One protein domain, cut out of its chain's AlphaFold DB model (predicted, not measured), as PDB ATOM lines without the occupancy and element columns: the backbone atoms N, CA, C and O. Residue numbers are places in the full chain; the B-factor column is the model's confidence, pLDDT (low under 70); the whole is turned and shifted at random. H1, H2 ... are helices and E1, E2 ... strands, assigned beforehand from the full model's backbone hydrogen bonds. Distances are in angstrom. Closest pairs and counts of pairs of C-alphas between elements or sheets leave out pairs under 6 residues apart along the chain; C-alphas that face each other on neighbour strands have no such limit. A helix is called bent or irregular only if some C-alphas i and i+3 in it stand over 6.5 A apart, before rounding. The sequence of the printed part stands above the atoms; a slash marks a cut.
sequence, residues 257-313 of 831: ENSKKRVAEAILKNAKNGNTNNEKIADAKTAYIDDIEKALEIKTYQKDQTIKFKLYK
ATOM      1  N   GLU A 257      29.037  62.116  34.674       78.38
ATOM      2  CA  GLU A 257      29.218  61.018  33.706       78.38
ATOM      3  C   GLU A 257      30.693  60.602  33.512       78.38
ATOM      4  O   GLU A 257      30.989  59.419  33.345       78.38
ATOM      5  N   ASN A 258      31.657  61.522  33.641       73.88
ATOM      6  CA  ASN A 258      33.082  61.175  33.539       73.88
ATOM      7  C   ASN A 258      33.556  60.363  34.752       73.88
ATOM      8  O   ASN A 258      34.356  59.432  34.631       73.88
ATOM      9  N   SER A 259      33.083  60.709  35.949       74.50
ATOM     10  CA  SER A 259      33.323  59.928  37.163       74.50
ATOM     11  C   SER A 259      32.636  58.564  37.100       74.50
ATOM     12  O   SER A 259      33.218  57.586  37.564       74.50
ATOM     13  N   LYS A 260      31.465  58.473  36.454       85.38
ATOM     14  CA  LYS A 260      30.730  57.222  36.255       85.38
ATOM     15  C   LYS A 260      31.541  56.234  35.422       85.38
ATOM     16  O   LYS A 260      31.746  55.110  35.869       85.38
ATOM     17  N   LYS A 261      32.114  56.687  34.303       75.62
ATOM     18  CA  LYS A 261      33.024  55.886  33.469       75.62
ATOM     19  C   LYS A 261      34.257  55.398  34.231       75.62
ATOM     20  O   LYS A 261      34.571  54.211  34.207       75.62
ATOM     21  N   ARG A 262      34.927  56.284  34.981       79.06
ATOM     22  CA  ARG A 262      36.097  55.907  35.803       79.06
ATOM     23  C   ARG A 262      35.751  54.861  36.865       79.06
ATOM     24  O   ARG A 262      36.513  53.921  37.084       79.06
ATOM     25  N   VAL A 263      34.610  55.025  37.535       83.56
ATOM     26  CA  VAL A 263      34.134  54.064  38.539       83.56
ATOM     27  C   VAL A 263      33.753  52.742  37.869       83.56
ATOM     28  O   VAL A 263      34.142  51.691  38.371       83.56
ATOM     29  N   ALA A 264      33.096  52.765  36.708       83.06
ATOM     30  CA  ALA A 264      32.776  51.566  35.937       83.06
ATOM     31  C   ALA A 264      34.030  50.789  35.490       83.06
ATOM     32  O   ALA A 264      34.085  49.568  35.643       83.06
ATOM     33  N   GLU A 265      35.072  51.481  35.014       74.69
ATOM     34  CA  GLU A 265      36.372  50.886  34.667       74.69
ATOM     35  C   GLU A 265      37.028  50.200  35.878       74.69
ATOM     36  O   GLU A 265      37.505  49.063  35.778       74.69
ATOM     37  N   ALA A 266      37.007  50.855  37.044       80.12
ATOM     38  CA  ALA A 266      37.530  50.291  38.286       80.12
ATOM     39  C   ALA A 266      36.733  49.055  38.742       80.12
ATOM     40  O   ALA A 266      37.325  48.044  39.130       80.12
ATOM     41  N   ILE A 267      35.401  49.108  38.645       92.06
ATOM     42  CA  ILE A 267      34.505  47.983  38.941       92.06
ATOM     43  C   ILE A 267      34.809  46.802  38.021       92.06
ATOM     44  O   ILE A 267      34.998  45.689  38.511       92.06
ATOM     45  N   LEU A 268      34.933  47.036  36.711       85.56
ATOM     46  CA  LEU A 268      35.238  45.981  35.746       85.56
ATOM     47  C   LEU A 268      36.591  45.321  36.033       85.56
ATOM     48  O   LEU A 268      36.695  44.095  36.014       85.56
ATOM     49  N   LYS A 269      37.627  46.119  36.321       78.31
ATOM     50  CA  LYS A 269      38.961  45.616  36.689       78.31
ATOM     51  C   LYS A 269      38.896  44.739  37.939       78.31
ATOM     52  O   LYS A 269      39.466  43.650  37.959       78.31
ATOM     53  N   ASN A 270      38.184  45.199  38.962       87.25
ATOM     54  CA  ASN A 270      38.028  44.474  40.218       87.25
ATOM     55  C   ASN A 270      37.235  43.175  40.041       87.25
ATOM     56  O   ASN A 270      37.648  42.148  40.564       87.25
ATOM     57  N   ALA A 271      36.149  43.195  39.268       87.94
ATOM     58  CA  ALA A 271      35.357  42.004  38.976       87.94
ATOM     59  C   ALA A 271      36.150  40.976  38.143       87.94
ATOM     60  O   ALA A 271      36.060  39.777  38.391       87.94
ATOM     61  N   LYS A 272      36.993  41.417  37.197       78.38
ATOM     62  CA  LYS A 272      37.851  40.522  36.393       78.38
ATOM     63  C   LYS A 272      38.971  39.852  37.184       78.38
ATOM     64  O   LYS A 272      39.348  38.730  36.857       78.38
ATOM     65  N   ASN A 273      39.520  40.539  38.182       76.25
ATOM     66  CA  ASN A 273      40.640  40.030  38.976       76.25
ATOM     67  C   ASN A 273      40.185  39.322  40.260       76.25
ATOM     68  O   ASN A 273      40.916  38.490  40.790       76.25
ATOM     69  N   GLY A 274      38.980  39.637  40.737       86.56
ATOM     70  CA  GLY A 274      38.529  39.299  42.077       86.56
ATOM     71  C   GLY A 274      39.220  40.150  43.149       86.56
ATOM     72  O   GLY A 274      40.319  40.679  42.967       86.56
ATOM     73  N   ASN A 275      38.561  40.304  44.291       89.75
ATOM     74  CA  ASN A 275      39.118  40.864  45.517       89.75
ATOM     75  C   ASN A 275      38.362  40.327  46.745       89.75
ATOM     76  O   ASN A 275      37.439  39.529  46.630       89.75
ATOM     77  N   THR A 276      38.739  40.782  47.940       89.62
ATOM     78  CA  THR A 276      38.136  40.330  49.207       89.62
ATOM     79  C   THR A 276      36.632  40.591  49.328       89.62
ATOM     80  O   THR A 276      35.974  39.929  50.121       89.62
ATOM     81  N   ASN A 277      36.083  41.539  48.565       89.56
ATOM     82  CA  ASN A 277      34.663  41.895  48.588       89.56
ATOM     83  C   ASN A 277      33.885  41.369  47.369       89.56
ATOM     84  O   ASN A 277      32.662  41.470  47.355       89.56
ATOM     85  N   ASN A 278      34.578  40.894  46.332       95.44
ATOM     86  CA  ASN A 278      34.023  40.641  45.005       95.44
ATOM     87  C   ASN A 278      34.717  39.433  44.381       95.44
ATOM     88  O   ASN A 278      35.919  39.480  44.122       95.44
ATOM     89  N   GLU A 279      33.977  38.363  44.121       93.62
ATOM     90  CA  GLU A 279      34.538  37.173  43.486       93.62
ATOM     91  C   GLU A 279      35.016  37.457  42.060       93.62
ATOM     92  O   GLU A 279      34.506  38.326  41.359       93.62
ATOM     93  N   LYS A 280      36.015  36.709  41.599       92.38
ATOM     94  CA  LYS A 280      36.472  36.825  40.216       92.38
ATOM     95  C   LYS A 280      35.358  36.355  39.268       92.38
ATOM     96  O   LYS A 280      34.828  35.260  39.447       92.38
ATOM     97  N   ILE A 281      35.050  37.132  38.224       88.25
ATOM     98  CA  ILE A 281      34.211  36.666  37.110       88.25
ATOM     99  C   ILE A 281      34.831  35.380  36.544       88.25
ATOM    100  O   ILE A 281      36.029  35.330  36.266       88.25
ATOM    101  N   ALA A 282      34.009  34.342  36.374       84.31
ATOM    102  CA  ALA A 282      34.443  33.072  35.801       84.31
ATOM    103  C   ALA A 282      35.107  33.281  34.429       84.31
ATOM    104  O   ALA A 282      34.594  34.042  33.613       84.31
ATOM    105  N   ASP A 283      36.198  32.563  34.141       71.88
ATOM    106  CA  ASP A 283      37.028  32.786  32.941       71.88
ATOM    107  C   ASP A 283      36.261  32.658  31.606       71.88
ATOM    108  O   ASP A 283      36.670  33.219  30.592       71.88
ATOM    109  N   ALA A 284      35.126  31.949  31.596       71.38
ATOM    110  CA  ALA A 284      34.257  31.798  30.426       71.38
ATOM    111  C   ALA A 284      33.277  32.971  30.205       71.38
ATOM    112  O   ALA A 284      32.589  33.003  29.181       71.38
ATOM    113  N   LYS A 285      33.183  33.913  31.152       85.44
ATOM    114  CA  LYS A 285      32.246  35.043  31.134       85.44
ATOM    115  C   LYS A 285      32.979  36.380  31.021       85.44
ATOM    116  O   LYS A 285      34.167  36.516  31.302       85.44
ATOM    117  N   THR A 286      32.253  37.400  30.595       81.88
ATOM    118  CA  THR A 286      32.744  38.767  30.431       81.88
ATOM    119  C   THR A 286      31.664  39.767  30.819       81.88
ATOM    120  O   THR A 286      30.479  39.468  30.758       81.88
ATOM    121  N   ALA A 287      32.083  40.962  31.221       87.12
ATOM    122  CA  ALA A 287      31.214  42.114  31.427       87.12
ATOM    123  C   ALA A 287      31.707  43.284  30.570       87.12
ATOM    124  O   ALA A 287      32.904  43.368  30.262       87.12
ATOM    125  N   TYR A 288      30.799  44.193  30.224       79.81
ATOM    126  CA  TYR A 288      31.097  45.384  29.432       79.81
ATOM    127  C   TYR A 288      30.917  46.655  30.262       79.81
ATOM    128  O   TYR A 288      30.060  46.724  31.143       79.81
ATOM    129  N   ILE A 289      31.771  47.650  30.003       78.00
ATOM    130  CA  ILE A 289      31.840  48.892  30.789       78.00
ATOM    131  C   ILE A 289      30.510  49.642  30.743       78.00
ATOM    132  O   ILE A 289      30.039  50.110  31.768       78.00
ATOM    133  N   ASP A 290      29.876  49.713  29.581       82.56
ATOM    134  CA  ASP A 290      28.636  50.451  29.368       82.56
ATOM    135  C   ASP A 290      27.434  49.854  30.123       82.56
ATOM    136  O   ASP A 290      26.543  50.594  30.535       82.56
ATOM    137  N   ASP A 291      27.412  48.542  30.382       91.38
ATOM    138  CA  ASP A 291      26.387  47.936  31.247       91.38
ATOM    139  C   ASP A 291      26.621  48.263  32.728       91.38
ATOM    140  O   ASP A 291      25.667  48.434  33.486       91.38
ATOM    141  N   ILE A 292      27.883  48.416  33.133       94.06
ATOM    142  CA  ILE A 292      28.246  48.880  34.477       94.06
ATOM    143  C   ILE A 292      27.913  50.367  34.627       94.06
ATOM    144  O   ILE A 292      27.366  50.769  35.651       94.06
ATOM    145  N   GLU A 293      28.188  51.185  33.607       92.62
ATOM    146  CA  GLU A 293      27.795  52.596  33.579       92.62
ATOM    147  C   GLU A 293      26.274  52.738  33.706       92.62
ATOM    148  O   GLU A 293      25.808  53.494  34.552       92.62
ATOM    149  N   LYS A 294      25.481  51.960  32.958       94.44
ATOM    150  CA  LYS A 294      24.011  51.963  33.096       94.44
ATOM    151  C   LYS A 294      23.539  51.568  34.496       94.44
ATOM    152  O   LYS A 294      22.520  52.078  34.951       94.44
ATOM    153  N   ALA A 295      24.265  50.681  35.177       95.88
ATOM    154  CA  ALA A 295      23.959  50.270  36.544       95.88
ATOM    155  C   ALA A 295      24.343  51.322  37.608       95.88
ATOM    156  O   ALA A 295      23.921  51.211  38.760       95.88
ATOM    157  N   LEU A 296      25.144  52.331  37.247       96.00
ATOM    158  CA  LEU A 296      25.593  53.390  38.146       96.00
ATOM    159  C   LEU A 296      24.716  54.649  38.035       96.00
ATOM    160  O   LEU A 296      24.625  55.303  37.001       96.00
ATOM    161  N   GLU A 297      24.168  55.080  39.163       96.00
ATOM    162  CA  GLU A 297      23.620  56.425  39.368       96.00
ATOM    163  C   GLU A 297      24.703  57.459  39.735       96.00
ATOM    164  O   GLU A 297      25.714  57.117  40.357       96.00
ATOM    165  N   ILE A 298      24.460  58.738  39.413       94.62
ATOM    166  CA  ILE A 298      25.270  59.872  39.892       94.62
ATOM    167  C   ILE A 298      24.960  60.105  41.375       94.62
ATOM    168  O   ILE A 298      24.063  60.866  41.736       94.62
ATOM    169  N   LYS A 299      25.678  59.388  42.239       95.69
ATOM    170  CA  LYS A 299      25.614  59.514  43.696       95.69
ATOM    171  C   LYS A 299      26.906  59.031  44.350       95.69
ATOM    172  O   LYS A 299      27.798  58.472  43.715       95.69
ATOM    173  N   THR A 300      26.993  59.214  45.663       95.69
ATOM    174  CA  THR A 300      28.049  58.585  46.462       95.69
ATOM    175  C   THR A 300      27.597  57.199  46.913       95.69
ATOM    176  O   THR A 300      26.601  57.084  47.627       95.69
ATOM    177  N   TYR A 301      28.335  56.164  46.511       96.44
ATOM    178  CA  TYR A 301      28.143  54.797  46.981       96.44
ATOM    179  C   TYR A 301      28.899  54.577  48.283       96.44
ATOM    180  O   TYR A 301      30.094  54.856  48.369       96.44
ATOM    181  N   GLN A 302      28.199  54.074  49.292       95.50
ATOM    182  CA  GLN A 302      28.762  53.757  50.600       95.50
ATOM    183  C   GLN A 302      29.236  52.304  50.668       95.50
ATOM    184  O   GLN A 302      28.892  51.475  49.822       95.50
ATOM    185  N   LYS A 303      30.031  51.992  51.698       94.88
ATOM    186  CA  LYS A 303      30.481  50.623  51.968       94.88
ATOM    187  C   LYS A 303      29.284  49.661  52.008       94.88
ATOM    188  O   LYS A 303      28.224  50.004  52.523       94.88
ATOM    189  N   ASP A 304      29.477  48.469  51.456       93.00
ATOM    190  CA  ASP A 304      28.504  47.376  51.380       93.00
ATOM    191  C   ASP A 304      27.289  47.612  50.465       93.00
ATOM    192  O   ASP A 304      26.536  46.667  50.223       93.00
ATOM    193  N   GLN A 305      27.126  48.803  49.875       96.69
ATOM    194  CA  GLN A 305      26.166  48.989  48.787       96.69
ATOM    195  C   GLN A 305      26.557  48.146  47.571       96.69
ATOM    196  O   GLN A 305      27.720  47.766  47.399       96.69
ATOM    197  N   THR A 306      25.570  47.851  46.723       97.12
ATOM    198  CA  THR A 306      25.764  47.001  45.551       97.12
ATOM    199  C   THR A 306      25.183  47.610  44.287       97.12
ATOM    200  O   THR A 306      24.246  48.405  44.339       97.12
ATOM    201  N   ILE A 307      25.748  47.203  43.155       97.62
ATOM    202  CA  ILE A 307      25.134  47.337  41.833       97.62
ATOM    203  C   ILE A 307      25.116  45.970  41.155       97.62
ATOM    204  O   ILE A 307      25.921  45.094  41.487       97.62
ATOM    205  N   LYS A 308      24.218  45.801  40.187       97.81
ATOM    206  CA  LYS A 308      24.152  44.612  39.341       97.81
ATOM    207  C   LYS A 308      24.334  44.996  37.886       97.81
ATOM    208  O   LYS A 308      23.778  45.996  37.449       97.81
ATOM    209  N   PHE A 309      25.096  44.199  37.154       96.75
ATOM    210  CA  PHE A 309      25.273  44.369  35.716       96.75
ATOM    211  C   PHE A 309      25.358  43.017  35.020       96.75
ATOM    212  O   PHE A 309      25.648  41.992  35.639       96.75
ATOM    213  N   LYS A 310      25.096  43.019  33.717       95.19
ATOM    214  CA  LYS A 310      25.008  41.806  32.907       95.19
ATOM    215  C   LYS A 310      26.367  41.141  32.725       95.19
ATOM    216  O   LYS A 310      27.385  41.808  32.523       95.19
ATOM    217  N   LEU A 311      26.356  39.814  32.758       92.56
ATOM    218  CA  LEU A 311      27.444  38.979  32.273       92.56
ATOM    219  C   LEU A 311      27.077  38.414  30.913       92.56
ATOM    220  O   LEU A 311      25.918  38.144  30.614       92.56
ATOM    221  N   TYR A 312      28.101  38.193  30.109       87.06
ATOM    222  CA  TYR A 312      27.986  37.623  28.786       87.06
ATOM    223  C   TYR A 312      28.935  36.454  28.671       87.06
ATOM    224  O   TYR A 312      30.067  36.492  29.157       87.06
ATOM    225  N   LYS A 313      28.481  35.423  27.981       84.12
ATOM    226  CA  LYS A 313      29.308  34.315  27.552       84.12
ATOM    227  C   LYS A 313      29.531  34.465  26.061       84.12
ATOM    228  O   LYS A 313      28.585  34.604  25.286       84.12
TER     229      LYS A 313
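What this domain is: This is residues 257 to 313 of the 831 residues of the protein "Peptidase family M23" of Chryseobacterium sp. MOF25P (UniProt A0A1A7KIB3). The long helix H1 makes one side of this small domain and the strand E1 the other, with the short helix H2 between them, packed on both. The long link of residues 274 to 288 loops from the end of H1 round to H2, and its residues 285 to 286 pair with the last two residues of E1. The printed part has 57 residues, with two named helices and one named strand in the order H1, H2, E1; E1 pairs with no named strand. The class is mixed, helices and strands, and the whole is compact, with a radius of gyration of the C-alphas of 11.1 A and spans of 31 by 23 by 15 A.

Where its parts are: Begin with the longest helix, H1, residues 257 to 273: find C-alpha 257 at (29.218, 61.018, 33.706), and from there the helix runs 24.5 A to C-alpha 273 at (40.640, 40.030, 38.976). Next look at H2, residues 289 to 295, a short helix of 9.9 A. Last comes the strand E1, residues 306 to 313, which runs 22.3 A and ends with C-alpha 313 at (29.308, 34.315, 27.552). Neither helix is bent or irregular.

How they stand to each other: Start from H1 and look at Ala 264: its C-alpha is 5.5 A from that of Ile 292, the closest C-alphas of H1 and H2. These two helices touch, with 11 pairs of C-alphas within 8 A. They run opposite ways at a steep tilt of 69.9 degrees, only just short of about perpendicular. From Ile 292 look on to Phe 309 in E1: their C-alphas, the closest of H2 and E1, are 5.5 A apart, and 8 pairs of C-alphas of these two elements lie within 8 A. H1 and E1 are apart. Residues 285 to 286 pair antiparallel with residues 312 to 313 of E1. In H1 and H2, every pair of O i and N i+4 is within hydrogen-bond range.

The domain as a whole: The two C-alphas farthest apart are those of Ala 284 and Lys 299, 31.9 A, while the first and last printed C-alphas, those of Glu 257 and Lys 313, are 27.4 A apart. The link from H1 to H2 is long, with 15 residues, whose C-alphas lie 8 to 17 A from the mean of the C-alphas; the link from H2 to E1, with 10 residues, is short. The printed part has no cut. In the B-factor column you will find a mean pLDDT of 87.6 for the printed part of this model, and no printed residue is under 70.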